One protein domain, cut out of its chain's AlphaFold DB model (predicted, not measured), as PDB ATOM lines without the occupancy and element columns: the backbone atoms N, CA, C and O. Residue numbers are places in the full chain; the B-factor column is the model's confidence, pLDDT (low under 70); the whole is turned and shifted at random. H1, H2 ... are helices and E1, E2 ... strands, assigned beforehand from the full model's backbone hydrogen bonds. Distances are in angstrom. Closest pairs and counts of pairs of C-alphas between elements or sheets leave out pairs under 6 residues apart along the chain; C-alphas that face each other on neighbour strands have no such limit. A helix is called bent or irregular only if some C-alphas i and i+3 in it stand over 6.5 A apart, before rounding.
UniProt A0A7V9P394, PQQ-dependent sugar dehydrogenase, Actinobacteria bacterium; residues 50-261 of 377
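This is residues 50 to 261 of the 377 residues of the protein "PQQ-dependent sugar dehydrogenase" of Actinobacteria bacterium (UniProt A0A7V9P394). Little of this domain is regular structure: two small sheets, E1-E2-E3-E4 and E5-E6-E7, partly face to face, make a sandwich amid long loops. H2 of the helical hairpin H1 H2 packs on E3. The 212 printed residues, class mixed with 69 in named elements, run E1 E2 E3 H1 H2 E4 E5 E6 E7 H3 H4. Both sheets are antiparallel; the whole is compact, radius of gyration of the C-alphas 16.5 A, spans 54 by 36 by 35 A.

Strands 62 to 64 (E1), 75 to 80 (E2) and 123 to 128 (E3) form a meander, each the antiparallel neighbour of the one before; N 63 and O 77 are 3.0 A apart, N 78 and O 125 3.1 A. Helices 140 to 146 (H1) and 148 to 156 (H2) touch, closest C-alphas Gly 143 and Gly 151, 3.8 A. Strand 157 to 160 (E4) neighbours E3, N 124 to O 159 2.9 A. Strands 168 to 170 (E5), 176 to 180 (E6) and 185 to 192 (E7) form another meander; N 169 to O 177 and N 180 to O 188 are 2.9 A. Helix 207 to 217 (H3), irregular with C-alphas 208 and 211 7.9 A apart, only grazes their sheet. Helix 242 to 248 (H4) only just touches H3, with 3 pairs of C-alphas within 8 A, the closest Leu 207 and Pro 242, 5.8 A. O i to N i+4 pairs are within hydrogen-bond range throughout H1 and H4, 4 of 5 in H2, 5 of 7 in H3.

E1 begins at C-alpha 62 (126.930, 177.455, 182.578); H4 ends at C-alpha 248 (148.369, 172.696, 203.115). E7 measures 20.2 A.

The printed part has no cut. Links E2 to E3, E3 to H1, E7 to H3 and H3 to H4 are long. Residues 70 to 71 and 220 to 227 have pLDDT under 70.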
ATOM      1  N   GLY A  50     154.577 192.767 185.936       85.19
ATOM      2  CA  GLY A  50     155.781 192.322 185.226       85.19
ATOM      3  C   GLY A  50     155.560 191.199 184.203       85.19
ATOM      4  O   GLY A  50     156.536 190.735 183.618       85.19
ATOM      5  N   GLN A  51     154.314 190.783 183.951       83.88
ATOM      6  CA  GLN A  51     153.966 189.808 182.914       83.88
ATOM      7  C   GLN A  51     152.950 190.385 181.915       83.88
ATOM      8  O   GLN A  51     152.147 191.247 182.277       83.88
ATOM      9  N   PRO A  52     152.960 189.928 180.646       87.38
ATOM     10  CA  PRO A  52     151.907 190.283 179.703       87.38
ATOM     11  C   PRO A  52     150.557 189.719 180.179       87.38
ATOM     12  O   PRO A  52     150.529 188.599 180.702       87.38
ATOM     13  N   PRO A  53     149.445 190.456 179.989       89.25
ATOM     14  CA  PRO A  53     148.126 189.954 180.340       89.25
ATOM     15  C   PRO A  53     147.760 188.724 179.502       89.25
ATOM     16  O   PRO A  53     148.189 188.595 178.353       89.25
ATOM     17  N   ARG A  54     146.951 187.830 180.073       89.44
ATOM     18  CA  ARG A  54     146.452 186.609 179.432       89.44
ATOM     19  C   ARG A  54     144.962 186.444 179.733       89.44
ATOM     20  O   ARG A  54     144.545 186.645 180.871       89.44
ATOM     21  N   GLY A  55     144.187 186.095 178.708       87.38
ATOM     22  CA  GLY A  55     142.858 185.501 178.864       87.38
ATOM     23  C   GLY A  55     143.030 183.990 178.810       87.38
ATOM     24  O   GLY A  55     143.250 183.431 177.735       87.38
ATOM     25  N   ASN A  56     143.099 183.356 179.973       88.56
ATOM     26  CA  ASN A  56     143.284 181.921 180.104       88.56
ATOM     27  C   ASN A  56     142.487 181.407 181.297       88.56
ATOM     28  O   ASN A  56     142.405 182.056 182.336       88.56
ATOM     29  N   HIS A  57     141.951 180.199 181.141       94.19
ATOM     30  CA  HIS A  57     141.192 179.486 182.167       94.19
ATOM     31  C   HIS A  57     139.938 180.230 182.648       94.19
ATOM     32  O   HIS A  57     139.546 180.129 183.808       94.19
ATOM     33  N   ASP A  58     139.285 180.965 181.748       92.00
ATOM     34  CA  ASP A  58     138.030 181.672 182.028       92.00
ATOM     35  C   ASP A  58     136.852 180.718 182.283       92.00
ATOM     36  O   ASP A  58     135.863 181.088 182.915       92.00
ATOM     37  N   GLY A  59     136.969 179.472 181.822       90.81
ATOM     38  CA  GLY A  59     135.874 178.515 181.782       90.81
ATOM     39  C   GLY A  59     134.823 178.949 180.770       90.81
ATOM     40  O   GLY A  59     135.125 179.094 179.587       90.81
ATOM     41  N   GLY A  60     133.595 179.181 181.237       87.00
ATOM     42  CA  GLY A  60     132.525 179.758 180.418       87.00
ATOM     43  C   GLY A  60     131.289 178.878 180.269       87.00
ATOM     44  O   GLY A  60     130.244 179.379 179.854       87.00
ATOM     45  N   VAL A  61     131.357 177.604 180.665       92.69
ATOM     46  CA  VAL A  61     130.160 176.760 180.709       92.69
ATOM     47  C   VAL A  61     129.275 177.148 181.888       92.69
ATOM     48  O   VAL A  61     129.717 177.312 183.031       92.69
ATOM     49  N   ILE A  62     127.986 177.278 181.592       95.56
ATOM     50  CA  ILE A  62     126.930 177.455 182.578       95.56
ATOM     51  C   ILE A  62     125.841 176.422 182.327       95.56
ATOM     52  O   ILE A  62     125.557 176.069 181.187       95.56
ATOM     53  N   THR A  63     125.193 175.953 183.387       95.31
ATOM     54  CA  THR A  63     124.092 174.995 183.258       95.31
ATOM     55  C   THR A  63     123.063 175.184 184.364       95.31
ATOM     56  O   THR A  63     123.356 175.732 185.430       95.31
ATOM     57  N   PHE A  64     121.835 174.730 184.126       95.56
ATOM     58  CA  PHE A  64     120.806 174.668 185.156       95.56
ATOM     59  C   PHE A  64     120.719 173.259 185.725       95.56
ATOM     60  O   PHE A  64     120.473 172.292 185.009       95.56
ATOM     61  N   GLY A  65     120.849 173.150 187.046       94.06
ATOM     62  CA  GLY A  65     120.673 171.873 187.724       94.06
ATOM     63  C   GLY A  65     119.239 171.346 187.672       94.06
ATOM     64  O   GLY A  65     118.305 172.078 187.319       94.06
ATOM     65  N   PRO A  66     119.026 170.080 188.072       91.38
ATOM     66  CA  PRO A  66     117.688 169.533 188.221       91.38
ATOM     67  C   PRO A  66     116.871 170.388 189.206       91.38
ATOM     68  O   PRO A  66     117.431 170.956 190.150       91.38
ATOM     69  N   PRO A  67     115.547 170.499 189.012       87.25
ATOM     70  CA  PRO A  67     114.716 171.346 189.854       87.25
ATOM     71  C   PRO A  67     114.733 170.874 191.311       87.25
ATOM     72  O   PRO A  67     114.644 169.676 191.599       87.25
ATOM     73  N   ASP A  68     114.766 171.835 192.234       77.56
ATOM     74  CA  ASP A  68     114.597 171.593 193.664       77.56
ATOM     75  C   ASP A  68     113.302 170.805 193.932       77.56
ATOM     76  O   ASP A  68     112.297 170.919 193.220       77.56
ATOM     77  N   LYS A  69     113.287 170.014 195.015       73.06
ATOM     78  CA  LYS A  69     112.118 169.181 195.350       73.06
ATOM     79  C   LYS A  69     110.847 170.023 195.525       73.06
ATOM     80  O   LYS A  69     109.809 169.624 194.998       73.06
ATOM     81  N   LYS A  70     110.921 171.150 196.256       65.62
ATOM     82  CA  LYS A  70     109.871 172.183 196.412       65.62
ATOM     83  C   LYS A  70     110.458 173.492 196.987       65.62
ATOM     84  O   LYS A  70     111.161 173.399 197.992       65.62
ATOM     85  N   PRO A  71     110.059 174.682 196.490       67.75
ATOM     86  CA  PRO A  71     109.447 174.925 195.177       67.75
ATOM     87  C   PRO A  71     110.393 174.506 194.039       67.75
ATOM     88  O   PRO A  71     111.600 174.483 194.235       67.75
ATOM     89  N   LYS A  72     109.846 174.122 192.876       75.81
ATOM     90  CA  LYS A  72     110.615 173.587 191.734       75.81
ATOM     91  C   LYS A  72     111.365 174.696 190.983       75.81
ATOM     92  O   LYS A  72     111.020 175.008 189.848       75.81
ATOM     93  N   HIS A  73     112.360 175.302 191.617       84.50
ATOM     94  CA  HIS A  73     113.299 176.186 190.930       84.50
ATOM     95  C   HIS A  73     114.549 175.399 190.564       84.50
ATOM     96  O   HIS A  73     115.009 174.565 191.342       84.50
ATOM     97  N   GLN A  74     115.098 175.671 189.388       92.81
ATOM     98  CA  GLN A  74     116.450 175.244 189.058       92.81
ATOM     99  C   GLN A  74     117.441 176.262 189.618       92.81
ATOM    100  O   GLN A  74     117.082 177.404 189.919       92.81
ATOM    101  N   LYS A  75     118.686 175.832 189.788       96.38
ATOM    102  CA  LYS A  75     119.796 176.709 190.164       96.38
ATOM    103  C   LYS A  75     120.756 176.804 189.004       96.38
ATOM    104  O   LYS A  75     120.968 175.810 188.315       96.38
ATOM    105  N   LEU A  76     121.305 177.993 188.824       97.75
ATOM    106  CA  LEU A  76     122.336 178.272 187.846       97.75
ATOM    107  C   LEU A  76     123.685 177.837 188.418       97.75
ATOM    108  O   LEU A  76     124.041 178.249 189.524       97.75
ATOM    109  N   TYR A  77     124.415 177.030 187.660       98.50
ATOM    110  CA  TYR A  77     125.784 176.629 187.936       98.50
ATOM    111  C   TYR A  77     126.711 177.290 186.921       98.50
ATOM    112  O   TYR A  77     126.387 177.329 185.738       98.50
ATOM    113  N   ILE A  78     127.826 177.839 187.396       98.19
ATOM    114  CA  ILE A  78     128.801 178.575 186.580       98.19
ATOM    115  C   ILE A  78     130.176 178.046 186.951       98.19
ATOM    116  O   ILE A  78     130.538 178.145 188.126       98.19
ATOM    117  N   VAL A  79     130.929 177.511 185.992       97.50
ATOM    118  CA  VAL A  79     132.337 177.165 186.212       97.50
ATOM    119  C   VAL A  79     133.238 178.303 185.743       97.50
ATOM    120  O   VAL A  79     133.070 178.846 184.651       97.50
ATOM    121  N   VAL A  80     134.190 178.669 186.595       97.19
ATOM    122  CA  VAL A  80     135.285 179.583 186.276       97.19
ATOM    123  C   VAL A  80     136.586 178.921 186.717       97.19
ATOM    124  O   VAL A  80     136.709 178.486 187.867       97.19
ATOM    125  N   GLY A  81     137.544 178.807 185.797       96.94
ATOM    126  CA  GLY A  81     138.866 178.260 186.095       96.94
ATOM    127  C   GLY A  81     139.681 179.204 186.975       96.94
ATOM    128  O   GLY A  81     139.161 180.164 187.539       96.94
ATOM    129  N   ASP A  82     140.966 178.930 187.156       96.50
ATOM    130  CA  ASP A  82     141.801 179.636 188.121       96.50
ATOM    131  C   ASP A  82     142.243 181.029 187.659       96.50
ATOM    132  O   ASP A  82     142.658 181.822 188.504       96.50
ATOM    133  N   LEU A  83     142.166 181.337 186.359       94.25
ATOM    134  CA  LEU A  83     142.734 182.537 185.726       94.25
ATOM    135  C   LEU A  83     144.179 182.831 186.172       94.25
ATOM    136  O   LEU A  83     144.567 183.973 186.439       94.25
ATOM    137  N   GLY A  84     144.971 181.773 186.363       91.69
ATOM    138  CA  GLY A  84     146.340 181.861 186.862       91.69
ATOM    139  C   GLY A  84     146.463 182.492 188.257       91.69
ATOM    140  O   GLY A  84     147.525 183.027 188.577       91.69
ATOM    141  N   ARG A  85     145.396 182.512 189.075       93.81
ATOM    142  CA  ARG A  85     145.378 183.002 190.472       93.81
ATOM    143  C   ARG A  85     145.956 181.991 191.449       93.81
ATOM    144  O   ARG A  85     145.960 180.790 191.189       93.81
ATOM    145  N   ARG A  86     146.484 182.475 192.569       94.62
ATOM    146  CA  ARG A  86     147.157 181.685 193.607       94.62
ATOM    147  C   ARG A  86     146.673 182.102 194.988       94.62
ATOM    148  O   ARG A  86     147.445 182.531 195.842       94.62
ATOM    149  N   GLY A  87     145.374 181.923 195.204       97.00
ATOM    150  CA  GLY A  87     144.713 182.253 196.457       97.00
ATOM    151  C   GLY A  87     144.036 181.067 197.137       97.00
ATOM    152  O   GLY A  87     144.316 179.891 196.891       97.00
ATOM    153  N   TRP A  88     143.094 181.404 198.008       98.38
ATOM    154  CA  TRP A  88     142.325 180.473 198.822       98.38
ATOM    155  C   TRP A  88     141.615 179.399 197.995       98.38
ATOM    156  O   TRP A  88     141.682 178.220 198.342       98.38
ATOM    157  N   MET A  89     140.963 179.787 196.895       98.56
ATOM    158  CA  MET A  89     140.185 178.856 196.067       98.56
ATOM    159  C   MET A  89     141.064 177.928 195.218       98.56
ATOM    160  O   MET A  89     140.575 176.896 194.776       98.56
ATOM    161  N   GLN A  90     142.362 178.225 195.073       97.69
ATOM    162  CA  GLN A  90     143.386 177.321 194.528       97.69
ATOM    163  C   GLN A  90     144.183 176.618 195.640       97.69
ATOM    164  O   GLN A  90     145.348 176.267 195.458       97.69
ATOM    165  N   ASN A  91     143.592 176.429 196.823       98.12
ATOM    166  CA  ASN A  91     144.215 175.724 197.946       98.12
ATOM    167  C   ASN A  91     145.538 176.334 198.444       98.12
ATOM    168  O   ASN A  91     146.407 175.622 198.953       98.12
ATOM    169  N   LEU A  92     145.676 177.658 198.351       97.62
ATOM    170  CA  LEU A  92     146.791 178.417 198.917       97.62
ATOM    171  C   LEU A  92     146.284 179.397 199.988       97.62
ATOM    172  O   LEU A  92     146.140 180.592 199.722       97.62
ATOM    173  N   PRO A  93     146.014 178.933 201.228       96.56
ATOM    174  CA  PRO A  93     145.457 179.791 202.278       96.56
ATOM    175  C   PRO A  93     146.398 180.924 202.719       96.56
ATOM    176  O   PRO A  93     145.942 181.935 203.249       96.56
ATOM    177  N   CYS A  94     147.702 180.779 202.475       97.00
ATOM    178  CA  CYS A  94     148.716 181.801 202.738       97.00
ATOM    179  C   CYS A  94     149.105 182.608 201.481       97.00
ATOM    180  O   CYS A  94     150.062 183.379 201.537       97.00
ATOM    181  N   GLY A  95     148.418 182.410 200.351       96.56
ATOM    182  CA  GLY A  95     148.816 182.963 199.054       96.56
ATOM    183  C   GLY A  95     150.021 182.240 198.436       96.56
ATOM    184  O   GLY A  95     150.369 181.133 198.869       96.56
ATOM    185  N   PRO A  96     150.676 182.833 197.422       94.56
ATOM    186  CA  PRO A  96     151.778 182.226 196.673       94.56
ATOM    187  C   PRO A  96     153.103 182.181 197.464       94.56
ATOM    188  O   PRO A  96     154.111 182.768 197.082       94.56
ATOM    189  N   THR A  97     153.129 181.447 198.579       93.19
ATOM    190  CA  THR A  97     154.318 181.234 199.422       93.19
ATOM    191  C   THR A  97     154.670 179.745 199.521       93.19
ATOM    192  O   THR A  97     153.767 178.904 199.574       93.19
ATOM    193  N   PRO A  98     155.966 179.373 199.576       88.12
ATOM    194  CA  PRO A  98     156.373 177.992 199.848       88.12
ATOM    195  C   PRO A  98     156.050 177.548 201.286       88.12
ATOM    196  O   PRO A  98     155.933 176.356 201.556       88.12
ATOM    197  N   ASN A  99     155.903 178.499 202.214       87.00
ATOM    198  CA  ASN A  99     155.752 178.231 203.641       87.00
ATOM    199  C   ASN A  99     154.299 178.460 204.078       87.00
ATOM    200  O   ASN A  99     153.931 179.578 204.434       87.00
ATOM    201  N   CYS A 100     153.483 177.402 204.071       88.75
ATOM    202  CA  CYS A 100     152.116 177.437 204.596       88.75
ATOM    203  C   CYS A 100     151.819 176.188 205.459       88.75
ATOM    204  O   CYS A 100     152.099 175.071 205.012       88.75
ATOM    205  N   PRO A 101     151.277 176.327 206.691       86.81
ATOM    206  CA  PRO A 101     150.889 177.576 207.359       86.81
ATOM    207  C   PRO A 101     152.099 178.459 207.712       86.81
ATOM    208  O   PRO A 101     153.135 177.967 208.152       86.81
ATOM    209  N   GLY A 102     151.960 179.767 207.498       88.12
ATOM    210  CA  GLY A 102     153.026 180.763 207.626       88.12
ATOM    211  C   GLY A 102     152.491 182.175 207.369       88.12
ATOM    212  O   GLY A 102     151.275 182.372 207.421       88.12
ATOM    213  N   PRO A 103     153.362 183.168 207.114       92.94
ATOM    214  CA  PRO A 103     152.926 184.504 206.725       92.94
ATOM    215  C   PRO A 103     152.074 184.458 205.455       92.94
ATOM    216  O   PRO A 103     152.489 183.884 204.447       92.94
ATOM    217  N   THR A 104     150.904 185.085 205.512       95.81
ATOM    218  CA  THR A 104     150.061 185.300 204.338       95.81
ATOM    219  C   THR A 104     150.665 186.400 203.473       95.81
ATOM    220  O   THR A 104     151.076 187.442 203.987       95.81
ATOM    221  N   VAL A 105     150.707 186.171 202.164       96.19
ATOM    222  CA  VAL A 105     151.096 187.169 201.167       96.19
ATOM    223  C   VAL A 105     149.945 187.391 200.184       96.19
ATOM    224  O   VAL A 105     149.198 186.441 199.930       96.19
ATOM    225  N   PRO A 106     149.792 188.609 199.633       96.69
ATOM    226  CA  PRO A 106     148.850 188.855 198.548       96.69
ATOM    227  C   PRO A 106     149.055 187.876 197.390       96.69
ATOM    228  O   PRO A 106     150.183 187.454 197.123       96.69
ATOM    229  N   ASP A 107     147.966 187.533 196.709       95.06
ATOM    230  CA  ASP A 107     148.008 186.773 195.467       95.06
ATOM    231  C   ASP A 107     148.751 187.593 194.401       95.06
ATOM    232  O   ASP A 107     149.853 187.227 193.977       95.06
ATOM    233  N   ASP A 108     148.187 188.734 193.998       94.19
ATOM    234  CA  ASP A 108     148.745 189.645 192.992       94.19
ATOM    235  C   ASP A 108     148.756 191.113 193.473       94.19
ATOM    236  O   ASP A 108     148.620 191.415 194.660       94.19
ATOM    237  N   GLN A 109     148.965 192.058 192.551       94.31
ATOM    238  CA  GLN A 109     148.966 193.491 192.858       94.31
ATOM    239  C   GLN A 109     147.589 194.061 193.236       94.31
ATOM    240  O   GLN A 109     147.511 195.225 193.630       94.31
ATOM    241  N   PHE A 110     146.516 193.289 193.065       95.06
ATOM    242  CA  PHE A 110     145.155 193.651 193.438       95.06
ATOM    243  C   PHE A 110     144.776 193.129 194.831       95.06
ATOM    244  O   PHE A 110     143.731 193.526 195.338       95.06
ATOM    245  N   GLY A 111     145.614 192.314 195.483       95.88
ATOM    246  CA  GLY A 111     145.395 191.854 196.855       95.88
ATOM    247  C   GLY A 111     145.282 190.337 196.974       95.88
ATOM    248  O   GLY A 111     146.146 189.610 196.487       95.88
ATOM    249  N   GLY A 112     144.264 189.863 197.693       95.88
ATOM    250  CA  GLY A 112     144.124 188.461 198.094       95.88
ATOM    251  C   GLY A 112     144.991 188.086 199.310       95.88
ATOM    252  O   GLY A 112     145.594 188.964 199.939       95.88
ATOM    253  N   PRO A 113     145.100 186.787 199.648       97.19
ATOM    254  CA  PRO A 113     144.669 185.614 198.874       97.19
ATOM    255  C   PRO A 113     143.205 185.196 199.082       97.19
ATOM    256  O   PRO A 113     142.773 184.186 198.523       97.19
ATOM    257  N   GLU A 114     142.448 185.924 199.902       98.31
ATOM    258  CA  GLU A 114     141.009 185.744 200.068       98.31
ATOM    259  C   GLU A 114     140.233 185.973 198.752       98.31
ATOM    260  O   GLU A 114     140.640 186.799 197.939       98.31
ATOM    261  N   PRO A 115     139.087 185.294 198.537       98.25
ATOM    262  CA  PRO A 115     138.305 185.406 197.304       98.25
ATOM    263  C   PRO A 115     137.360 186.621 197.308       98.25
ATOM    264  O   PRO A 115     136.135 186.468 197.291       98.25
ATOM    265  N   ASP A 116     137.910 187.833 197.360       98.00
ATOM    266  CA  ASP A 116     137.151 189.054 197.038       98.00
ATOM    267  C   ASP A 116     136.700 189.063 195.555       98.00
ATOM    268  O   ASP A 116     136.931 188.091 194.825       98.00
ATOM    269  N   ASP A 117     136.028 190.117 195.080       97.25
ATOM    270  CA  ASP A 117     135.507 190.138 193.706       97.25
ATOM    271  C   ASP A 117     136.614 190.015 192.642       97.25
ATOM    272  O   ASP A 117     136.381 189.447 191.572       97.25
ATOM    273  N   ALA A 118     137.836 190.475 192.930       96.62
ATOM    274  CA  ALA A 118     138.978 190.342 192.029       96.62
ATOM    275  C   ALA A 118     139.623 188.942 192.071       96.62
ATOM    276  O   ALA A 118     140.358 188.597 191.141       96.62
ATOM    277  N   HIS A 119     139.354 188.129 193.095       97.62
ATOM    278  CA  HIS A 119     140.044 186.852 193.340       97.62
ATOM    279  C   HIS A 119     139.110 185.629 193.426       97.62
ATOM    280  O   HIS A 119     139.574 184.517 193.687       97.62
ATOM    281  N   LEU A 120     137.804 185.784 193.179       98.00
ATOM    282  CA  LEU A 120     136.857 184.666 193.086       98.00
ATOM    283  C   LEU A 120     137.031 183.888 191.765       98.00
ATOM    284  O   LEU A 120     136.305 184.103 190.794       98.00
ATOM    285  N   THR A 121     137.997 182.972 191.739       97.31
ATOM    286  CA  THR A 121     138.313 182.092 190.598       97.31
ATOM    287  C   THR A 121     138.534 180.652 191.071       97.31
ATOM    288  O   THR A 121     138.666 180.408 192.268       97.31
ATOM    289  N   GLY A 122     138.584 179.683 190.158       97.81
ATOM    290  CA  GLY A 122     138.794 178.263 190.461       97.81
ATOM    291  C   GLY A 122     137.626 177.659 191.230       97.81
ATOM    292  O   GLY A 122     137.831 176.907 192.188       97.81
ATOM    293  N   VAL A 123     136.406 178.040 190.847       98.69
ATOM    294  CA  VAL A 123     135.168 177.707 191.554       98.69
ATOM    295  C   VAL A 123     134.059 177.299 190.593       98.69
ATOM    296  O   VAL A 123     133.941 177.817 189.485       98.69
ATOM    297  N   ILE A 124     133.181 176.423 191.077       98.81
ATOM    298  CA  ILE A 124     131.818 176.303 190.563       98.81
ATOM    299  C   ILE A 124     130.925 177.117 191.487       98.81
ATOM    300  O   ILE A 124     130.850 176.859 192.693       98.81
ATOM    301  N   LEU A 125     130.225 178.099 190.933       98.75
ATOM    302  CA  LEU A 125     129.216 178.879 191.640       98.75
ATOM    303  C   LEU A 125     127.849 178.214 191.499       98.75
ATOM    304  O   LEU A 125     127.554 177.623 190.465       98.75
ATOM    305  N   ARG A 126     126.999 178.349 192.522       98.50
ATOM    306  CA  ARG A 126     125.581 177.961 192.474       98.50
ATOM    307  C   ARG A 126     124.720 179.132 192.920       98.50
ATOM    308  O   ARG A 126     124.786 179.540 194.081       98.50
ATOM    309  N   LEU A 127     123.901 179.646 192.008       98.25
ATOM    310  CA  LEU A 127     123.044 180.817 192.189       98.25
ATOM    311  C   LEU A 127     121.566 180.455 191.972       98.25
ATOM    312  O   LEU A 127     121.239 179.488 191.282       98.25
ATOM    313  N   ASN A 128     120.647 181.227 192.551       96.19
ATOM    314  CA  ASN A 128     119.259 181.226 192.077       96.19
ATOM    315  C   ASN A 128     119.192 181.871 190.675       96.19
ATOM    316  O   ASN A 128     120.138 182.544 190.262       96.19
ATOM    317  N   ASP A 129     118.102 181.680 189.929       89.12
ATOM    318  CA  ASP A 129     117.985 182.153 188.536       89.12
ATOM    319  C   ASP A 129     117.943 183.688 188.410       89.12
ATOM    320  O   ASP A 129     118.138 184.255 187.331       89.12
ATOM    321  N   GLU A 130     117.696 184.382 189.518       91.06
ATOM    322  CA  GLU A 130     117.808 185.830 189.649       91.06
ATOM    323  C   GLU A 130     119.175 186.320 190.152       91.06
ATOM    324  O   GLU A 130     119.373 187.530 190.227       91.06
ATOM    325  N   GLY A 131     120.106 185.412 190.471       94.00
ATOM    326  CA  GLY A 131     121.483 185.715 190.887       94.00
ATOM    327  C   GLY A 131     121.738 185.719 192.393       94.00
ATOM    328  O   GLY A 131     122.884 185.825 192.823       94.00
ATOM    329  N   SER A 132     120.702 185.563 193.222       95.88
ATOM    330  CA  SER A 132     120.872 185.532 194.677       95.88
ATOM    331  C   SER A 132     121.480 184.209 195.159       95.88
ATOM    332  O   SER A 132     121.240 183.142 194.584       95.88
ATOM    333  N   THR A 133     122.229 184.244 196.262       97.12
ATOM    334  CA  THR A 133     122.823 183.042 196.858       97.12
ATOM    335  C   THR A 133     121.753 182.108 197.444       97.12
ATOM    336  O   THR A 133     121.019 182.516 198.352       97.12
ATOM    337  N   PRO A 134     121.676 180.837 197.009       95.69
ATOM    338  CA  PRO A 134     120.779 179.856 197.602       95.69
ATOM    339  C   PRO A 134     121.105 179.617 199.079       95.69
ATOM    340  O   PRO A 134     122.259 179.451 199.472       95.69
ATOM    341  N   LYS A 135     120.073 179.555 199.925       94.50
ATOM    342  CA  LYS A 135     120.234 179.394 201.386       94.50
ATOM    343  C   LYS A 135     120.855 178.053 201.788       94.50
ATOM    344  O   LYS A 135     121.358 177.928 202.903       94.50
ATOM    345  N   ASP A 136     120.758 177.068 200.906       94.62
ATOM    346  CA  ASP A 136     121.246 175.700 201.046       94.62
ATOM    347  C   ASP A 136     122.600 175.472 200.353       94.62
ATOM    348  O   ASP A 136     123.039 174.327 200.263       94.62
ATOM    349  N   ASN A 137     123.280 176.527 199.881       97.50
ATOM    350  CA  ASN A 137     124.641 176.381 199.370       97.50
ATOM    351  C   ASN A 137     125.582 175.803 200.448       97.50
ATOM    352  O   ASN A 137     125.468 176.147 201.633       97.50
ATOM    353  N   PRO A 138     126.541 174.948 200.050       98.00
ATOM    354  CA  PRO A 138     127.332 174.146 200.985       98.00
ATOM    355  C   PRO A 138     128.217 174.996 201.902       98.00
ATOM    356  O   PRO A 138     128.409 174.654 203.070       98.00
ATOM    357  N   LEU A 139     128.703 176.139 201.408       98.56
ATOM    358  CA  LEU A 139     129.666 176.989 202.111       98.56
ATOM    359  C   LEU A 139     129.040 178.244 202.737       98.56
ATOM    360  O   LEU A 139     129.754 179.099 203.264       98.56
ATOM    361  N   VAL A 140     127.703 178.340 202.789       98.31
ATOM    362  CA  VAL A 140     127.003 179.517 203.348       98.31
ATOM    363  C   VAL A 140     127.427 179.802 204.790       98.31
ATOM    364  O   VAL A 140     127.611 180.952 205.189       98.31
ATOM    365  N   ARG A 141     127.602 178.752 205.597       98.12
ATOM    366  CA  ARG A 141     128.023 178.894 207.000       98.12
ATOM    367  C   ARG A 141     129.470 179.368 207.124       98.12
ATOM    368  O   ARG A 141     129.744 180.188 207.997       98.12
ATOM    369  N   ALA A 142     130.366 178.873 206.267       98.44
ATOM    370  CA  ALA A 142     131.760 179.305 206.229       98.44
ATOM    371  C   ALA A 142     131.857 180.784 205.846       98.44
ATOM    372  O   ALA A 142     132.429 181.570 206.598       98.44
ATOM    373  N   GLY A 143     131.203 181.176 204.751       98.56
ATOM    374  CA  GLY A 143     131.211 182.556 204.276       98.56
ATOM    375  C   GLY A 143     130.652 183.549 205.300       98.56
ATOM    376  O   GLY A 143     131.268 184.577 205.561       98.56
ATOM    377  N   ARG A 144     129.556 183.207 205.998       98.31
ATOM    378  CA  ARG A 144     129.019 184.046 207.093       98.31
ATOM    379  C   ARG A 144     129.982 184.226 208.263       98.31
ATOM    380  O   ARG A 144     129.961 185.274 208.897       98.31
ATOM    381  N   LYS A 145     130.771 183.197 208.589       98.31
ATOM    382  CA  LYS A 145     131.758 183.264 209.676       98.31
ATOM    383  C   LYS A 145     132.954 184.135 209.292       98.31
ATOM    384  O   LYS A 145     133.494 184.809 210.160       98.31
ATOM    385  N   ILE A 146     133.360 184.085 208.025       98.19
ATOM    386  CA  ILE A 146     134.462 184.886 207.479       98.19
ATOM    387  C   ILE A 146     134.042 186.360 207.393       98.19
ATOM    388  O   ILE A 146     134.768 187.225 207.873       98.19
ATOM    389  N   GLY A 147     132.834 186.636 206.893       98.12
ATOM    390  CA  GLY A 147     132.320 187.996 206.740       98.12
ATOM    391  C   GLY A 147     133.044 188.795 205.650       98.12
ATOM    392  O   GLY A 147     133.961 188.301 204.997       98.12
ATOM    393  N   GLY A 148     132.595 190.033 205.435       98.31
ATOM    394  CA  GLY A 148     133.108 190.888 204.363       98.31
ATOM    395  C   GLY A 148     132.869 190.319 202.962       98.31
ATOM    396  O   GLY A 148     132.155 189.332 202.782       98.31
ATOM    397  N   GLU A 149     133.501 190.943 201.975       98.19
ATOM    398  CA  GLU A 149     133.367 190.606 200.553       98.19
ATOM    399  C   GLU A 149     133.762 189.149 200.256       98.19
ATOM    400  O   GLU A 149     132.984 188.390 199.678       98.19
ATOM    401  N   ALA A 150     134.912 188.702 200.770       98.50
ATOM    402  CA  ALA A 150     135.352 187.313 200.650       98.50
ATOM    403  C   ALA A 150     134.337 186.320 201.244       98.50
ATOM    404  O   ALA A 150     134.045 185.272 200.663       98.50
ATOM    405  N   GLY A 151     133.760 186.652 202.403       98.69
ATOM    406  CA  GLY A 151     132.711 185.857 203.023       98.69
ATOM    407  C   GLY A 151     131.430 185.813 202.191       98.69
ATOM    408  O   GLY A 151     130.808 184.757 202.099       98.69
ATOM    409  N   GLU A 152     131.021 186.917 201.568       98.56
ATOM    410  CA  GLU A 152     129.865 186.976 200.663       98.56
ATOM    411  C   GLU A 152     130.073 186.125 199.405       98.56
ATOM    412  O   GLU A 152     129.176 185.371 199.014       98.56
ATOM    413  N   ASN A 153     131.277 186.161 198.834       98.69
ATOM    414  CA  ASN A 153     131.654 185.354 197.680       98.69
ATOM    415  C   ASN A 153     131.704 183.859 197.995       98.69
ATOM    416  O   ASN A 153     131.101 183.067 197.270       98.69
ATOM    417  N   ILE A 154     132.274 183.457 199.136       98.81
ATOM    418  CA  ILE A 154     132.281 182.049 199.576       98.81
ATOM    419  C   ILE A 154     130.861 181.480 199.712       98.81
ATOM    420  O   ILE A 154     130.647 180.300 199.444       98.81
ATOM    421  N   GLN A 155     129.856 182.284 200.076       98.75
ATOM    422  CA  GLN A 155     128.475 181.784 200.160       98.75
ATOM    423  C   GLN A 155     127.923 181.350 198.785       98.75
ATOM    424  O   GLN A 155     127.059 180.472 198.737       98.75
ATOM    425  N   LYS A 156     128.414 181.926 197.677       98.75
ATOM    426  CA  LYS A 156     128.015 181.589 196.293       98.75
ATOM    427  C   LYS A 156     128.665 180.290 195.787       98.75
ATOM    428  O   LYS A 156     128.164 179.696 194.834       98.75
ATOM    429  N   VAL A 157     129.751 179.844 196.421       98.81
ATOM    430  CA  VAL A 157     130.571 178.709 195.974       98.81
ATOM    431  C   VAL A 157     129.884 177.370 196.267       98.81
ATOM    432  O   VAL A 157     129.481 177.074 197.397       98.81
ATOM    433  N   PHE A 158     129.774 176.543 195.227       98.75
ATOM    434  CA  PHE A 158     129.343 175.149 195.292       98.75
ATOM    435  C   PHE A 158     130.526 174.196 195.451       98.75
ATOM    436  O   PHE A 158     130.455 173.296 196.283       98.75
ATOM    437  N   ALA A 159     131.600 174.413 194.694       98.75
ATOM    438  CA  ALA A 159     132.857 173.672 194.764       98.75
ATOM    439  C   ALA A 159     134.030 174.598 194.403       98.75
ATOM    440  O   ALA A 159     133.819 175.624 193.756       98.75
ATOM    441  N   TYR A 160     135.240 174.261 194.840       98.81
ATOM    442  CA  TYR A 160     136.464 175.026 194.575       98.81
ATOM    443  C   TYR A 160     137.665 174.096 194.391       98.81
ATOM    444  O   TYR A 160     137.538 172.886 194.562       98.81
ATOM    445  N   GLY A 161     138.833 174.656 194.073       98.44
ATOM    446  CA  GLY A 161     140.029 173.879 193.752       98.44
ATOM    447  C   GLY A 161     140.041 173.439 192.295       98.44
ATOM    448  O   GLY A 161     140.466 172.329 192.016       98.44
ATOM    449  N   ILE A 162     139.553 174.296 191.394       97.75
ATOM    450  CA  ILE A 162     139.466 174.032 189.953       97.75
ATOM    451  C   ILE A 162     140.587 174.767 189.224       97.75
ATOM    452  O   ILE A 162     140.841 175.941 189.517       97.75
ATOM    453  N   ARG A 163     141.231 174.103 188.257       96.81
ATOM    454  CA  ARG A 163     142.239 174.729 187.387       96.81
ATOM    455  C   ARG A 163     141.621 175.331 186.135       96.81
ATOM    456  O   ARG A 163     141.637 176.543 185.972       96.81
ATOM    457  N   ASN A 164     141.131 174.493 185.231       95.69
ATOM    458  CA  ASN A 164     140.624 174.909 183.931       95.69
ATOM    459  C   ASN A 164     139.606 173.885 183.441       95.69
ATOM    460  O   ASN A 164     139.970 172.730 183.272       95.69
ATOM    461  N   SER A 165     138.369 174.308 183.215       95.31
ATOM    462  CA  SER A 165     137.257 173.437 182.831       95.31
ATOM    463  C   SER A 165     136.453 174.108 181.724       95.31
ATOM    464  O   SER A 165     136.176 175.306 181.808       95.31
ATOM    465  N   PHE A 166     136.087 173.347 180.700       93.69
ATOM    466  CA  PHE A 166     135.282 173.751 179.549       93.69
ATOM    467  C   PHE A 166     133.971 172.963 179.434       93.69
ATOM    468  O   PHE A 166     133.285 173.080 178.421       93.69
ATOM    469  N   GLY A 167     133.604 172.191 180.448       95.06
ATOM    470  CA  GLY A 167     132.445 171.329 180.434       95.06
ATOM    471  C   GLY A 167     131.960 171.046 181.851       95.06
ATOM    472  O   GLY A 167     132.682 170.946 182.845       95.06
ATOM    473  N   LEU A 168     130.639 171.057 181.948       97.62
ATOM    474  CA  LEU A 168     129.920 170.981 183.200       97.62
ATOM    475  C   LEU A 168     128.520 170.474 182.885       97.62
ATOM    476  O   LEU A 168     127.684 171.222 182.375       97.62
ATOM    477  N   ALA A 169     128.252 169.213 183.198       97.31
ATOM    478  CA  ALA A 169     126.995 168.578 182.834       97.31
ATOM    479  C   ALA A 169     126.379 167.814 184.003       97.31
ATOM    480  O   ALA A 169     127.052 167.191 184.827       97.31
ATOM    481  N   PHE A 170     125.052 167.841 184.062       97.88
ATOM    482  CA  PHE A 170     124.304 166.970 184.951       97.88
ATOM    483  C   PHE A 170     124.054 165.639 184.254       97.88
ATOM    484  O   PHE A 170     123.385 165.582 183.226       97.88
ATOM    485  N   HIS A 171     124.502 164.548 184.868       97.75
ATOM    486  CA  HIS A 171     124.050 163.219 184.478       97.75
ATOM    487  C   HIS A 171     122.511 163.158 184.605       97.75
ATOM    488  O   HIS A 171     121.978 163.685 185.592       97.75
ATOM    489  N   PRO A 172     121.766 162.427 183.750       95.44
ATOM    490  CA  PRO A 172     120.293 162.325 183.801       95.44
ATOM    491  C   PRO A 172     119.688 161.810 185.127       95.44
ATOM    492  O   PRO A 172     118.474 161.751 185.316       95.44
ATOM    493  N   LYS A 173     120.534 161.401 186.080       94.62
ATOM    494  CA  LYS A 173     120.155 160.951 187.434       94.62
ATOM    495  C   LYS A 173     120.434 162.002 188.515       94.62
ATOM    496  O   LYS A 173     120.117 161.760 189.679       94.62
ATOM    497  N   GLY A 174     121.011 163.145 188.152       94.69
ATOM    498  CA  GLY A 174     121.242 164.292 189.025       94.69
ATOM    499  C   GLY A 174     122.674 164.559 189.515       94.69
ATOM    500  O   GLY A 174     122.879 165.670 189.997       94.69
ATOM    501  N   PRO A 175     123.662 163.640 189.464       97.19
ATOM    502  CA  PRO A 175     125.053 164.008 189.743       97.19
ATOM    503  C   PRO A 175     125.580 165.068 188.766       97.19
ATOM    504  O   PRO A 175     125.342 164.955 187.567       97.19
ATOM    505  N   LEU A 176     126.286 166.070 189.292       98.44
ATOM    506  CA  LEU A 176     127.032 167.053 188.505       98.44
ATOM    507  C   LEU A 176     128.422 166.496 188.202       98.44
ATOM    508  O   LEU A 176     129.042 165.919 189.098       98.44
ATOM    509  N   TRP A 177     128.881 166.696 186.975       98.56
ATOM    510  CA  TRP A 177     130.212 166.338 186.513       98.56
ATOM    511  C   TRP A 177     130.897 167.538 185.878       98.56
ATOM    512  O   TRP A 177     130.235 168.299 185.172       98.56
ATOM    513  N   ASP A 178     132.193 167.680 186.124       97.44
ATOM    514  CA  ASP A 178     133.091 168.567 185.388       97.44
ATOM    515  C   ASP A 178     134.268 167.761 184.833       97.44
ATOM    516  O   ASP A 178     134.695 166.768 185.431       97.44
ATOM    517  N   GLU A 179     134.797 168.184 183.693       96.25
ATOM    518  CA  GLU A 179     136.147 167.830 183.275       96.25
ATOM    519  C   GLU A 179     137.109 168.978 183.574       96.25
ATOM    520  O   GLU A 179     136.729 170.153 183.584       96.25
ATOM    521  N   GLN A 180     138.373 168.642 183.817       95.88
ATOM    522  CA  GLN A 180     139.418 169.632 184.032       95.88
ATOM    523  C   GLN A 180     140.677 169.304 183.248       95.88
ATOM    524  O   GLN A 180     141.171 168.178 183.271       95.88
ATOM    525  N   ASN A 181     141.236 170.325 182.605       95.44
ATOM    526  CA  ASN A 181     142.580 170.271 182.059       95.44
ATOM    527  C   ASN A 181     143.594 170.552 183.166       95.44
ATOM    528  O   ASN A 181     143.572 171.621 183.793       95.44
ATOM    529  N   GLY A 182     144.548 169.645 183.315       93.31
ATOM    530  CA  GLY A 182     145.840 169.896 183.925       93.31
ATOM    531  C   GLY A 182     146.742 170.751 183.036       93.31
ATOM    532  O   GLY A 182     146.317 171.302 182.013       93.31
ATOM    533  N   ASP A 183     147.986 170.951 183.472       91.56
ATOM    534  CA  ASP A 183     148.975 171.660 182.652       91.56
ATOM    535  C   ASP A 183     149.716 170.683 181.741       91.56
ATOM    536  O   ASP A 183     149.389 170.551 180.555       91.56
ATOM    537  N   ASP A 184     150.666 169.947 182.309       91.56
ATOM    538  CA  ASP A 184     151.342 168.845 181.633       91.56
ATOM    539  C   ASP A 184     150.818 167.485 182.098       91.56
ATOM    540  O   ASP A 184     150.911 166.504 181.357       91.56
ATOM    541  N   SER A 185     150.217 167.432 183.285       93.00
ATOM    542  CA  SER A 185     149.759 166.204 183.928       93.00
ATOM    543  C   SER A 185     148.306 166.240 184.379       93.00
ATOM    544  O   SER A 185     147.772 167.304 184.676       93.00
ATOM    545  N   PHE A 186     147.711 165.053 184.488       96.19
ATOM    546  CA  PHE A 186     146.424 164.802 185.134       96.19
ATOM    547  C   PHE A 186     145.270 165.660 184.616       96.19
ATOM    548  O   PHE A 186     144.719 166.499 185.318       96.19
ATOM    549  N   THR A 187     144.840 165.380 183.388       94.94
ATOM    550  CA  THR A 187     143.458 165.689 183.005       94.94
ATOM    551  C   THR A 187     142.500 164.893 183.894       94.94
ATOM    552  O   THR A 187     142.764 163.719 184.159       94.94
ATOM    553  N   GLU A 188     141.369 165.472 184.296       97.56
ATOM    554  CA  GLU A 188     140.408 164.840 185.205       97.56
ATOM    555  C   GLU A 188     138.968 164.827 184.679       97.56
ATOM    556  O   GLU A 188     138.526 165.756 184.003       97.56
ATOM    557  N   LEU A 189     138.219 163.800 185.084       98.56
ATOM    558  CA  LEU A 189     136.759 163.773 185.130       98.56
ATOM    559  C   LEU A 189     136.325 163.627 186.588       98.56
ATOM    560  O   LEU A 189     136.763 162.716 187.294       98.56
ATOM    561  N   ASN A 190     135.436 164.501 187.033       98.50
ATOM    562  CA  ASN A 190     135.144 164.702 188.445       98.50
ATOM    563  C   ASN A 190     133.635 164.647 188.700       98.50
ATOM    564  O   ASN A 190     132.858 165.358 188.064       98.50
ATOM    565  N   GLN A 191     133.190 163.852 189.680       97.94
ATOM    566  CA  GLN A 191     131.817 163.954 190.180       97.94
ATOM    567  C   GLN A 191     131.735 165.053 191.255       97.94
ATOM    568  O   GLN A 191     132.026 164.831 192.439       97.94
ATOM    569  N   VAL A 192     131.239 166.232 190.882       98.25
ATOM    570  CA  VAL A 192     131.177 167.405 191.765       98.25
ATOM    571  C   VAL A 192     130.091 167.261 192.825       98.25
ATOM    572  O   VAL A 192     128.884 167.373 192.581       98.25
ATOM    573  N   LYS A 193     130.524 167.065 194.069       98.00
ATOM    574  CA  LYS A 193     129.649 167.043 195.250       98.00
ATOM    575  C   LYS A 193     129.511 168.457 195.839       98.00
ATOM    576  O   LYS A 193     130.439 169.256 195.728       98.00
ATOM    577  N   PRO A 194     128.396 168.784 196.523       98.19
ATOM    578  CA  PRO A 194     128.287 170.051 197.245       98.19
ATOM    579  C   PRO A 194     129.426 170.204 198.263       98.19
ATOM    580  O   PRO A 194     129.597 169.347 199.130       98.19
ATOM    581  N   GLY A 195     130.180 171.295 198.163       98.50
ATOM    582  CA  GLY A 195     131.343 171.589 198.997       98.50
ATOM    583  C   GLY A 195     132.620 170.875 198.551       98.50
ATOM    584  O   GLY A 195     133.579 170.842 199.319       98.50
ATOM    585  N   ALA A 196     132.656 170.273 197.360       98.69
ATOM    586  CA  ALA A 196     133.864 169.617 196.878       98.69
ATOM    587  C   ALA A 196     135.043 170.601 196.827       98.69
ATOM    588  O   ALA A 196     134.911 171.737 196.367       98.69
ATOM    589  N   ASN A 197     136.180 170.142 197.339       98.75
ATOM    590  CA  ASN A 197     137.484 170.739 197.124       98.75
ATOM    591  C   ASN A 197     138.247 169.811 196.169       98.75
ATOM    592  O   ASN A 197     138.620 168.713 196.578       98.75
ATOM    593  N   LEU A 198     138.446 170.241 194.927       98.44
ATOM    594  CA  LEU A 198     139.079 169.456 193.859       98.44
ATOM    595  C   LEU A 198     140.611 169.603 193.842       98.44
ATOM    596  O   LEU A 198     141.290 169.161 192.933       98.44
ATOM    597  N   GLY A 199     141.185 170.179 194.903       98.06
ATOM    598  CA  GLY A 199     142.596 169.987 195.234       98.06
ATOM    599  C   GLY A 199     143.589 170.908 194.529       98.06
ATOM    600  O   GLY A 199     144.639 171.185 195.127       98.06
ATOM    601  N   TRP A 200     143.258 171.467 193.358       97.94
ATOM    602  CA  TRP A 200     144.129 172.435 192.685       97.94
ATOM    603  C   TRP A 200     144.476 173.577 193.648       97.94
ATOM    604  O   TRP A 200     143.582 174.126 194.291       97.94
ATOM    605  N   ILE A 201     145.733 173.972 193.842       95.19
ATOM    606  CA  ILE A 201     146.955 173.590 193.116       95.19
ATOM    607  C   ILE A 201     147.849 172.576 193.843       95.19
ATOM    608  O   ILE A 201     148.929 172.230 193.371       95.19
ATOM    609  N   GLN A 202     147.443 172.120 195.029       95.19
ATOM    610  CA  GLN A 202     148.259 171.191 195.819       95.19
ATOM    611  C   GLN A 202     148.328 169.797 195.188       95.19
ATOM    612  O   GLN A 202     149.271 169.062 195.469       95.19
ATOM    613  N   VAL A 203     147.340 169.443 194.366       96.81
ATOM    614  CA  VAL A 203     147.256 168.184 193.629       96.81
ATOM    615  C   VAL A 203     146.481 168.403 192.328       96.81
ATOM    616  O   VAL A 203     145.626 169.288 192.269       96.81
ATOM    617  N   MET A 204     146.807 167.595 191.327       96.88
ATOM    618  CA  MET A 204     145.958 167.233 190.198       96.88
ATOM    619  C   MET A 204     146.096 165.716 190.013       96.88
ATOM    620  O   MET A 204     147.187 165.174 190.222       96.88
ATOM    621  N   GLY A 205     145.016 165.034 189.661       97.75
ATOM    622  CA  GLY A 205     144.912 163.582 189.661       97.75
ATOM    623  C   GLY A 205     144.636 163.007 191.055       97.75
ATOM    624  O   GLY A 205     144.450 163.741 192.030       97.75
ATOM    625  N   PRO A 206     144.645 161.669 191.190       98.19
ATOM    626  CA  PRO A 206     144.506 161.020 192.488       98.19
ATOM    627  C   PRO A 206     145.610 161.445 193.458       98.19
ATOM    628  O   PRO A 206     146.797 161.425 193.124       98.19
ATOM    629  N   LEU A 207     145.243 161.747 194.705       98.06
ATOM    630  CA  LEU A 207     146.181 162.203 195.732       98.06
ATOM    631  C   LEU A 207     147.334 161.227 195.968       98.06
ATOM    632  O   LEU A 207     148.449 161.641 196.278       98.06
ATOM    633  N   GLU A 208     147.080 159.930 195.830       97.88
ATOM    634  CA  GLU A 208     148.100 158.888 195.961       97.88
ATOM    635  C   GLU A 208     149.176 158.931 194.865       97.88
ATOM    636  O   GLU A 208     150.276 158.428 195.078       97.88
ATOM    637  N   ARG A 209     148.901 159.599 193.737       98.00
ATOM    638  CA  ARG A 209     149.825 159.815 192.614       98.00
ATOM    639  C   ARG A 209     150.490 161.201 192.642       98.00
ATOM    640  O   ARG A 209     151.101 161.610 191.656       98.00
ATOM    641  N   LEU A 210     150.464 161.902 193.784       97.88
ATOM    642  CA  LEU A 210     151.087 163.225 193.964       97.88
ATOM    643  C   LEU A 210     152.549 163.287 193.486       97.88
ATOM    644  O   LEU A 210     152.959 164.282 192.892       97.88
ATOM    645  N   ASP A 211     153.332 162.233 193.722       96.81
ATOM    646  CA  ASP A 211     154.737 162.190 193.304       96.81
ATOM    647  C   ASP A 211     154.876 162.259 191.774       96.81
ATOM    648  O   ASP A 211     155.796 162.901 191.268       96.81
ATOM    649  N   GLN A 212     153.940 161.654 191.030       95.81
ATOM    650  CA  GLN A 212     153.887 161.749 189.569       95.81
ATOM    651  C   GLN A 212     153.480 163.158 189.132       95.81
ATOM    652  O   GLN A 212     154.143 163.719 188.263       95.81
ATOM    653  N   PHE A 213     152.457 163.747 189.766       95.81
ATOM    654  CA  PHE A 213     152.028 165.128 189.497       95.81
ATOM    655  C   PHE A 213     153.212 166.088 189.655       95.81
ATOM    656  O   PHE A 213     153.581 166.807 188.729       95.81
ATOM    657  N   LYS A 214     153.907 166.017 190.795       94.69
ATOM    658  CA  LYS A 214     155.092 166.838 191.048       94.69
ATOM    659  C   LYS A 214     156.213 166.567 190.045       94.69
ATOM    660  O   LYS A 214     156.840 167.516 189.578       94.69
ATOM    661  N   ALA A 215     156.500 165.306 189.728       92.75
ATOM    662  CA  ALA A 215     157.582 164.953 188.811       92.75
ATOM    663  C   ALA A 215     157.345 165.478 187.388       92.75
ATOM    664  O   ALA A 215     158.283 165.980 186.772       92.75
ATOM    665  N   ILE A 216     156.110 165.398 186.883       92.00
ATOM    666  CA  ILE A 216     155.763 165.886 185.544       92.00
ATOM    667  C   ILE A 216     155.828 167.415 185.510       92.00
ATOM    668  O   ILE A 216     156.540 167.971 184.681       92.00
ATOM    669  N   GLU A 217     155.199 168.095 186.472       91.56
ATOM    670  CA  GLU A 217     155.131 169.566 186.499       91.56
ATOM    671  C   GLU A 217     156.476 170.238 186.828       91.56
ATOM    672  O   GLU A 217     156.673 171.429 186.587       91.56
ATOM    673  N   THR A 218     157.434 169.491 187.387       89.88
ATOM    674  CA  THR A 218     158.823 169.953 187.569       89.88
ATOM    675  C   THR A 218     159.765 169.489 186.451       89.88
ATOM    676  O   THR A 218     160.937 169.884 186.437       89.88
ATOM    677  N   GLY A 219     159.269 168.686 185.504       79.00
ATOM    678  CA  GLY A 219     160.009 168.150 184.368       79.00
ATOM    679  C   GLY A 219     160.428 169.245 183.384       79.00
ATOM    680  O   GLY A 219     159.626 170.025 182.892       79.00
ATOM    681  N   GLN A 220     161.722 169.320 183.076       53.16
ATOM    682  CA  GLN A 220     162.336 170.435 182.339       53.16
ATOM    683  C   GLN A 220     162.153 170.388 180.806       53.16
ATOM    684  O   GLN A 220     162.876 171.085 180.090       53.16
ATOM    685  N   THR A 221     161.250 169.560 180.265       53.78
ATOM    686  CA  THR A 221     161.192 169.264 178.816       53.78
ATOM    687  C   THR A 221     160.786 170.461 177.956       53.78
ATOM    688  O   THR A 221     161.050 170.459 176.753       53.78
ATOM    689  N   ASN A 222     160.263 171.534 178.554       51.31
ATOM    690  CA  ASN A 222     160.222 172.840 177.914       51.31
ATOM    691  C   ASN A 222     160.275 173.978 178.953       51.31
ATOM    692  O   ASN A 222     159.319 174.157 179.701       51.31
ATOM    693  N   PRO A 223     161.328 174.813 179.000       52.00
ATOM    694  CA  PRO A 223     161.391 175.944 179.930       52.00
ATOM    695  C   PRO A 223     160.318 177.021 179.680       52.00
ATOM    696  O   PRO A 223     160.099 177.854 180.555       52.00
ATOM    697  N   ALA A 224     159.620 177.006 178.534       46.78
ATOM    698  CA  ALA A 224     158.421 177.821 178.313       46.78
ATOM    699  C   ALA A 224     157.172 177.286 179.049       46.78
ATOM    700  O   ALA A 224     156.204 178.029 179.202       46.78
ATOM    701  N   TYR A 225     157.215 176.027 179.503       47.03
ATOM    702  CA  TYR A 225     156.156 175.313 180.226       47.03
ATOM    703  C   TYR A 225     156.602 174.847 181.623       47.03
ATOM    704  O   TYR A 225     155.860 174.138 182.288       47.03
ATOM    705  N   PHE A 226     157.777 175.271 182.118       59.88
ATOM    706  CA  PHE A 226     158.112 175.070 183.529       59.88
ATOM    707  C   PHE A 226     157.089 175.811 184.396       59.88
ATOM    708  O   PHE A 226     157.139 177.035 184.527       59.88
ATOM    709  N   GLY A 227     156.200 175.024 184.998       64.25
ATOM    710  CA  GLY A 227     155.233 175.435 185.997       64.25
ATOM    711  C   GLY A 227     153.935 175.987 185.448       64.25
ATOM    712  O   GLY A 227     153.945 177.082 184.914       64.25
ATOM    713  N   LEU A 228     152.836 175.277 185.723       85.25
ATOM    714  CA  LEU A 228     151.462 175.702 186.076       85.25
ATOM    715  C   LEU A 228     150.938 177.024 185.461       85.25
ATOM    716  O   LEU A 228     150.100 177.708 186.055       85.25
ATOM    717  N   GLN A 229     151.457 177.393 184.293       79.38
ATOM    718  CA  GLN A 229     151.307 178.622 183.510       79.38
ATOM    719  C   GLN A 229     151.466 179.965 184.256       79.38
ATOM    720  O   GLN A 229     150.902 180.981 183.838       79.38
ATOM    721  N   GLN A 230     152.272 180.021 185.320       79.94
ATOM    722  CA  GLN A 230     152.609 181.264 186.038       79.94
ATOM    723  C   GLN A 230     153.989 181.198 186.702       79.94
ATOM    724  O   GLN A 230     154.615 180.144 186.736       79.94
ATOM    725  N   ILE A 231     154.429 182.319 187.298       82.44
ATOM    726  CA  ILE A 231     155.708 182.407 188.035       82.44
ATOM    727  C   ILE A 231     155.597 182.640 189.559       82.44
ATOM    728  O   ILE A 231     156.608 182.598 190.256       82.44
ATOM    729  N   ARG A 232     154.409 182.955 190.093       89.19
ATOM    730  CA  ARG A 232     154.213 183.367 191.499       89.19
ATOM    731  C   ARG A 232     154.294 182.205 192.494       89.19
ATOM    732  O   ARG A 232     154.712 182.397 193.628       89.19
ATOM    733  N   TRP A 233     153.943 180.994 192.075       92.00
ATOM    734  CA  TRP A 233     154.010 179.777 192.887       92.00
ATOM    735  C   TRP A 233     154.541 178.630 192.015       92.00
ATOM    736  O   TRP A 233     153.767 178.093 191.222       92.00
ATOM    737  N   PRO A 234     155.842 178.293 192.098       90.62
ATOM    738  CA  PRO A 234     156.451 177.302 191.223       90.62
ATOM    739  C   PRO A 234     156.003 175.880 191.599       90.62
ATOM    740  O   PRO A 234     155.792 175.604 192.782       90.62
ATOM    741  N   PRO A 235     155.962 174.939 190.640       91.69
ATOM    742  CA  PRO A 235     155.609 173.536 190.888       91.69
ATOM    743  C   PRO A 235     156.561 172.843 191.876       91.69
ATOM    744  O   PRO A 235     156.194 171.876 192.534       91.69
ATOM    745  N   THR A 236     157.770 173.373 192.092       92.12
ATOM    746  CA  THR A 236     158.674 172.892 193.151       92.12
ATOM    747  C   THR A 236     158.083 173.029 194.557       92.12
ATOM    748  O   THR A 236     158.535 172.339 195.470       92.12
ATOM    749  N   ASN A 237     157.077 173.894 194.740       94.19
ATOM    750  CA  ASN A 237     156.354 174.060 196.000       94.19
ATOM    751  C   ASN A 237     155.265 173.002 196.227       94.19
ATOM    752  O   ASN A 237     154.736 172.940 197.343       94.19
ATOM    753  N   ILE A 238     154.928 172.183 195.220       94.56
ATOM    754  CA  ILE A 238     154.040 171.027 195.399       94.56
ATOM    755  C   ILE A 238     154.599 170.175 196.543       94.56
ATOM    756  O   ILE A 238     155.814 170.006 196.684       94.56
ATOM    757  N   ALA A 239     153.714 169.706 197.419       95.38
ATOM    758  CA  ALA A 239     154.097 168.924 198.587       95.38
ATOM    759  C   ALA A 239     154.852 167.638 198.204       95.38
ATOM    760  O   ALA A 239     154.620 167.071 197.144       95.38
ATOM    761  N   ASP A 240     155.718 167.155 199.098       95.38
ATOM    762  CA  ASP A 240     156.477 165.906 198.905       95.38
ATOM    763  C   ASP A 240     155.720 164.665 199.411       95.38
ATOM    764  O   ASP A 240     156.269 163.570 199.476       95.38
ATOM    765  N   SER A 241     154.480 164.833 199.885       97.06
ATOM    766  CA  SER A 241     153.641 163.704 200.289       97.06
ATOM    767  C   SER A 241     152.145 164.042 200.261       97.06
ATOM    768  O   SER A 241     151.766 165.173 200.597       97.06
ATOM    769  N   PRO A 242     151.274 163.048 199.999       97.94
ATOM    770  CA  PRO A 242     149.813 163.168 200.095       97.94
ATOM    771  C   PRO A 242     149.326 163.839 201.388       97.94
ATOM    772  O   PRO A 242     148.472 164.729 201.394       97.94
ATOM    773  N   ARG A 243     149.917 163.434 202.519       96.81
ATOM    774  CA  ARG A 243     149.581 163.957 203.847       96.81
ATOM    775  C   ARG A 243     149.911 165.440 203.973       96.81
ATOM    776  O   ARG A 243     149.197 166.177 204.651       96.81
ATOM    777  N   GLU A 244     151.025 165.865 203.394       96.25
ATOM    778  CA  GLU A 244     151.409 167.265 203.403       96.25
ATOM    779  C   GLU A 244     150.547 168.103 202.462       96.25
ATOM    780  O   GLU A 244     150.077 169.151 202.905       96.25
ATOM    781  N   ALA A 245     150.265 167.624 201.246       96.75
ATOM    782  CA  ALA A 245     149.350 168.286 200.318       96.75
ATOM    783  C   ALA A 245     148.004 168.571 201.002       96.75
ATOM    784  O   ALA A 245     147.593 169.726 201.112       96.75
ATOM    785  N   ARG A 246     147.375 167.548 201.604       96.50
ATOM    786  CA  ARG A 246     146.109 167.720 202.342       96.50
ATOM    787  C   ARG A 246     146.206 168.668 203.531       96.50
ATOM    788  O   ARG A 246     145.239 169.361 203.813       96.50
ATOM    789  N   ARG A 247     147.344 168.723 204.230       95.44
ATOM    790  CA  ARG A 247     147.544 169.653 205.355       95.44
ATOM    791  C   ARG A 247     147.652 171.112 204.896       95.44
ATOM    792  O   ARG A 247     147.314 172.002 205.670       95.44
ATOM    793  N   ARG A 248     148.175 171.353 203.689       95.31
ATOM    794  CA  ARG A 248     148.369 172.696 203.115       95.31
ATOM    795  C   ARG A 248     147.107 173.247 202.447       95.31
ATOM    796  O   ARG A 248     146.967 174.463 202.363       95.31
ATOM    797  N   MET A 249     146.212 172.368 201.988       96.31
ATOM    798  CA  MET A 249     144.947 172.754 201.359       96.31
ATOM    799  C   MET A 249     144.063 173.594 202.282       96.31
ATOM    800  O   MET A 249     144.049 173.429 203.503       96.31
ATOM    801  N   LEU A 250     143.271 174.475 201.671       97.00
ATOM    802  CA  LEU A 250     142.241 175.212 202.385       97.00
ATOM    803  C   LEU A 250     141.056 174.278 202.659       97.00
ATOM    804  O   LEU A 250     140.384 173.832 201.731       97.00
ATOM    805  N   ASP A 251     140.743 174.052 203.933       95.38
ATOM    806  CA  ASP A 251     139.549 173.318 204.359       95.38
ATOM    807  C   ASP A 251     138.530 174.298 204.977       95.38
ATOM    808  O   ASP A 251     138.634 174.708 206.137       95.38
ATOM    809  N   LEU A 252     137.524 174.695 204.189       98.00
ATOM    810  CA  LEU A 252     136.412 175.526 204.655       98.00
ATOM    811  C   LEU A 252     135.359 174.672 205.384       98.00
ATOM    812  O   LEU A 252     135.066 173.554 204.967       98.00
ATOM    813  N   PRO A 253     134.698 175.175 206.445       97.62
ATOM    814  CA  PRO A 253     133.589 174.456 207.063       97.62
ATOM    815  C   PRO A 253     132.489 174.093 206.051       97.62
ATOM    816  O   PRO A 253     131.849 174.974 205.480       97.62
ATOM    817  N   GLY A 254     132.237 172.794 205.881       96.62
ATOM    818  CA  GLY A 254     131.287 172.275 204.891       96.62
ATOM    819  C   GLY A 254     131.932 171.825 203.579       96.62
ATOM    820  O   GLY A 254     131.219 171.271 202.747       96.62
ATOM    821  N   SER A 255     133.246 172.013 203.410       98.25
ATOM    822  CA  SER A 255     133.981 171.457 202.283       98.25
ATOM    823  C   SER A 255     134.554 170.070 202.561       98.25
ATOM    824  O   SER A 255     134.708 169.648 203.713       98.25
ATOM    825  N   LYS A 256     134.843 169.335 201.484       98.25
ATOM    826  CA  LYS A 256     135.502 168.033 201.538       98.25
ATOM    827  C   LYS A 256     136.337 167.813 200.281       98.25
ATOM    828  O   LYS A 256     135.820 167.955 199.177       98.25
ATOM    829  N   TYR A 257     137.589 167.405 200.464       98.31
ATOM    830  CA  TYR A 257     138.432 166.936 199.366       98.31
ATOM    831  C   TYR A 257     137.836 165.708 198.663       98.31
ATOM    832  O   TYR A 257     137.279 164.826 199.334       98.31
ATOM    833  N   SER A 258     137.965 165.662 197.339       95.88
ATOM    834  CA  SER A 258     137.610 164.517 196.498       95.88
ATOM    835  C   SER A 258     138.724 164.285 195.488       95.88
ATOM    836  O   SER A 258     139.173 165.245 194.875       95.88
ATOM    837  N   ASP A 259     139.132 163.029 195.331       97.94
ATOM    838  CA  ASP A 259     139.900 162.603 194.162       97.94
ATOM    839  C   ASP A 259     138.997 162.606 192.915       97.94
ATOM    840  O   ASP A 259     137.762 162.561 193.073       97.94
ATOM    841  N   PRO A 260     139.593 162.649 191.710       98.25
ATOM    842  CA  PRO A 260     138.860 162.496 190.467       98.25
ATOM    843  C   PRO A 260     138.313 161.085 190.290       98.25
ATOM    844  O   PRO A 260     138.854 160.093 190.779       98.25
ATOM    845  N   GLU A 261     137.224 161.010 189.536       98.25
ATOM    846  CA  GLU A 261     136.563 159.756 189.198       98.25
ATOM    847  C   GLU A 261     137.254 159.041 188.028       98.25
ATOM    848  O   GLU A 261     137.116 157.821 187.914       98.25
TER     849      GLU A 261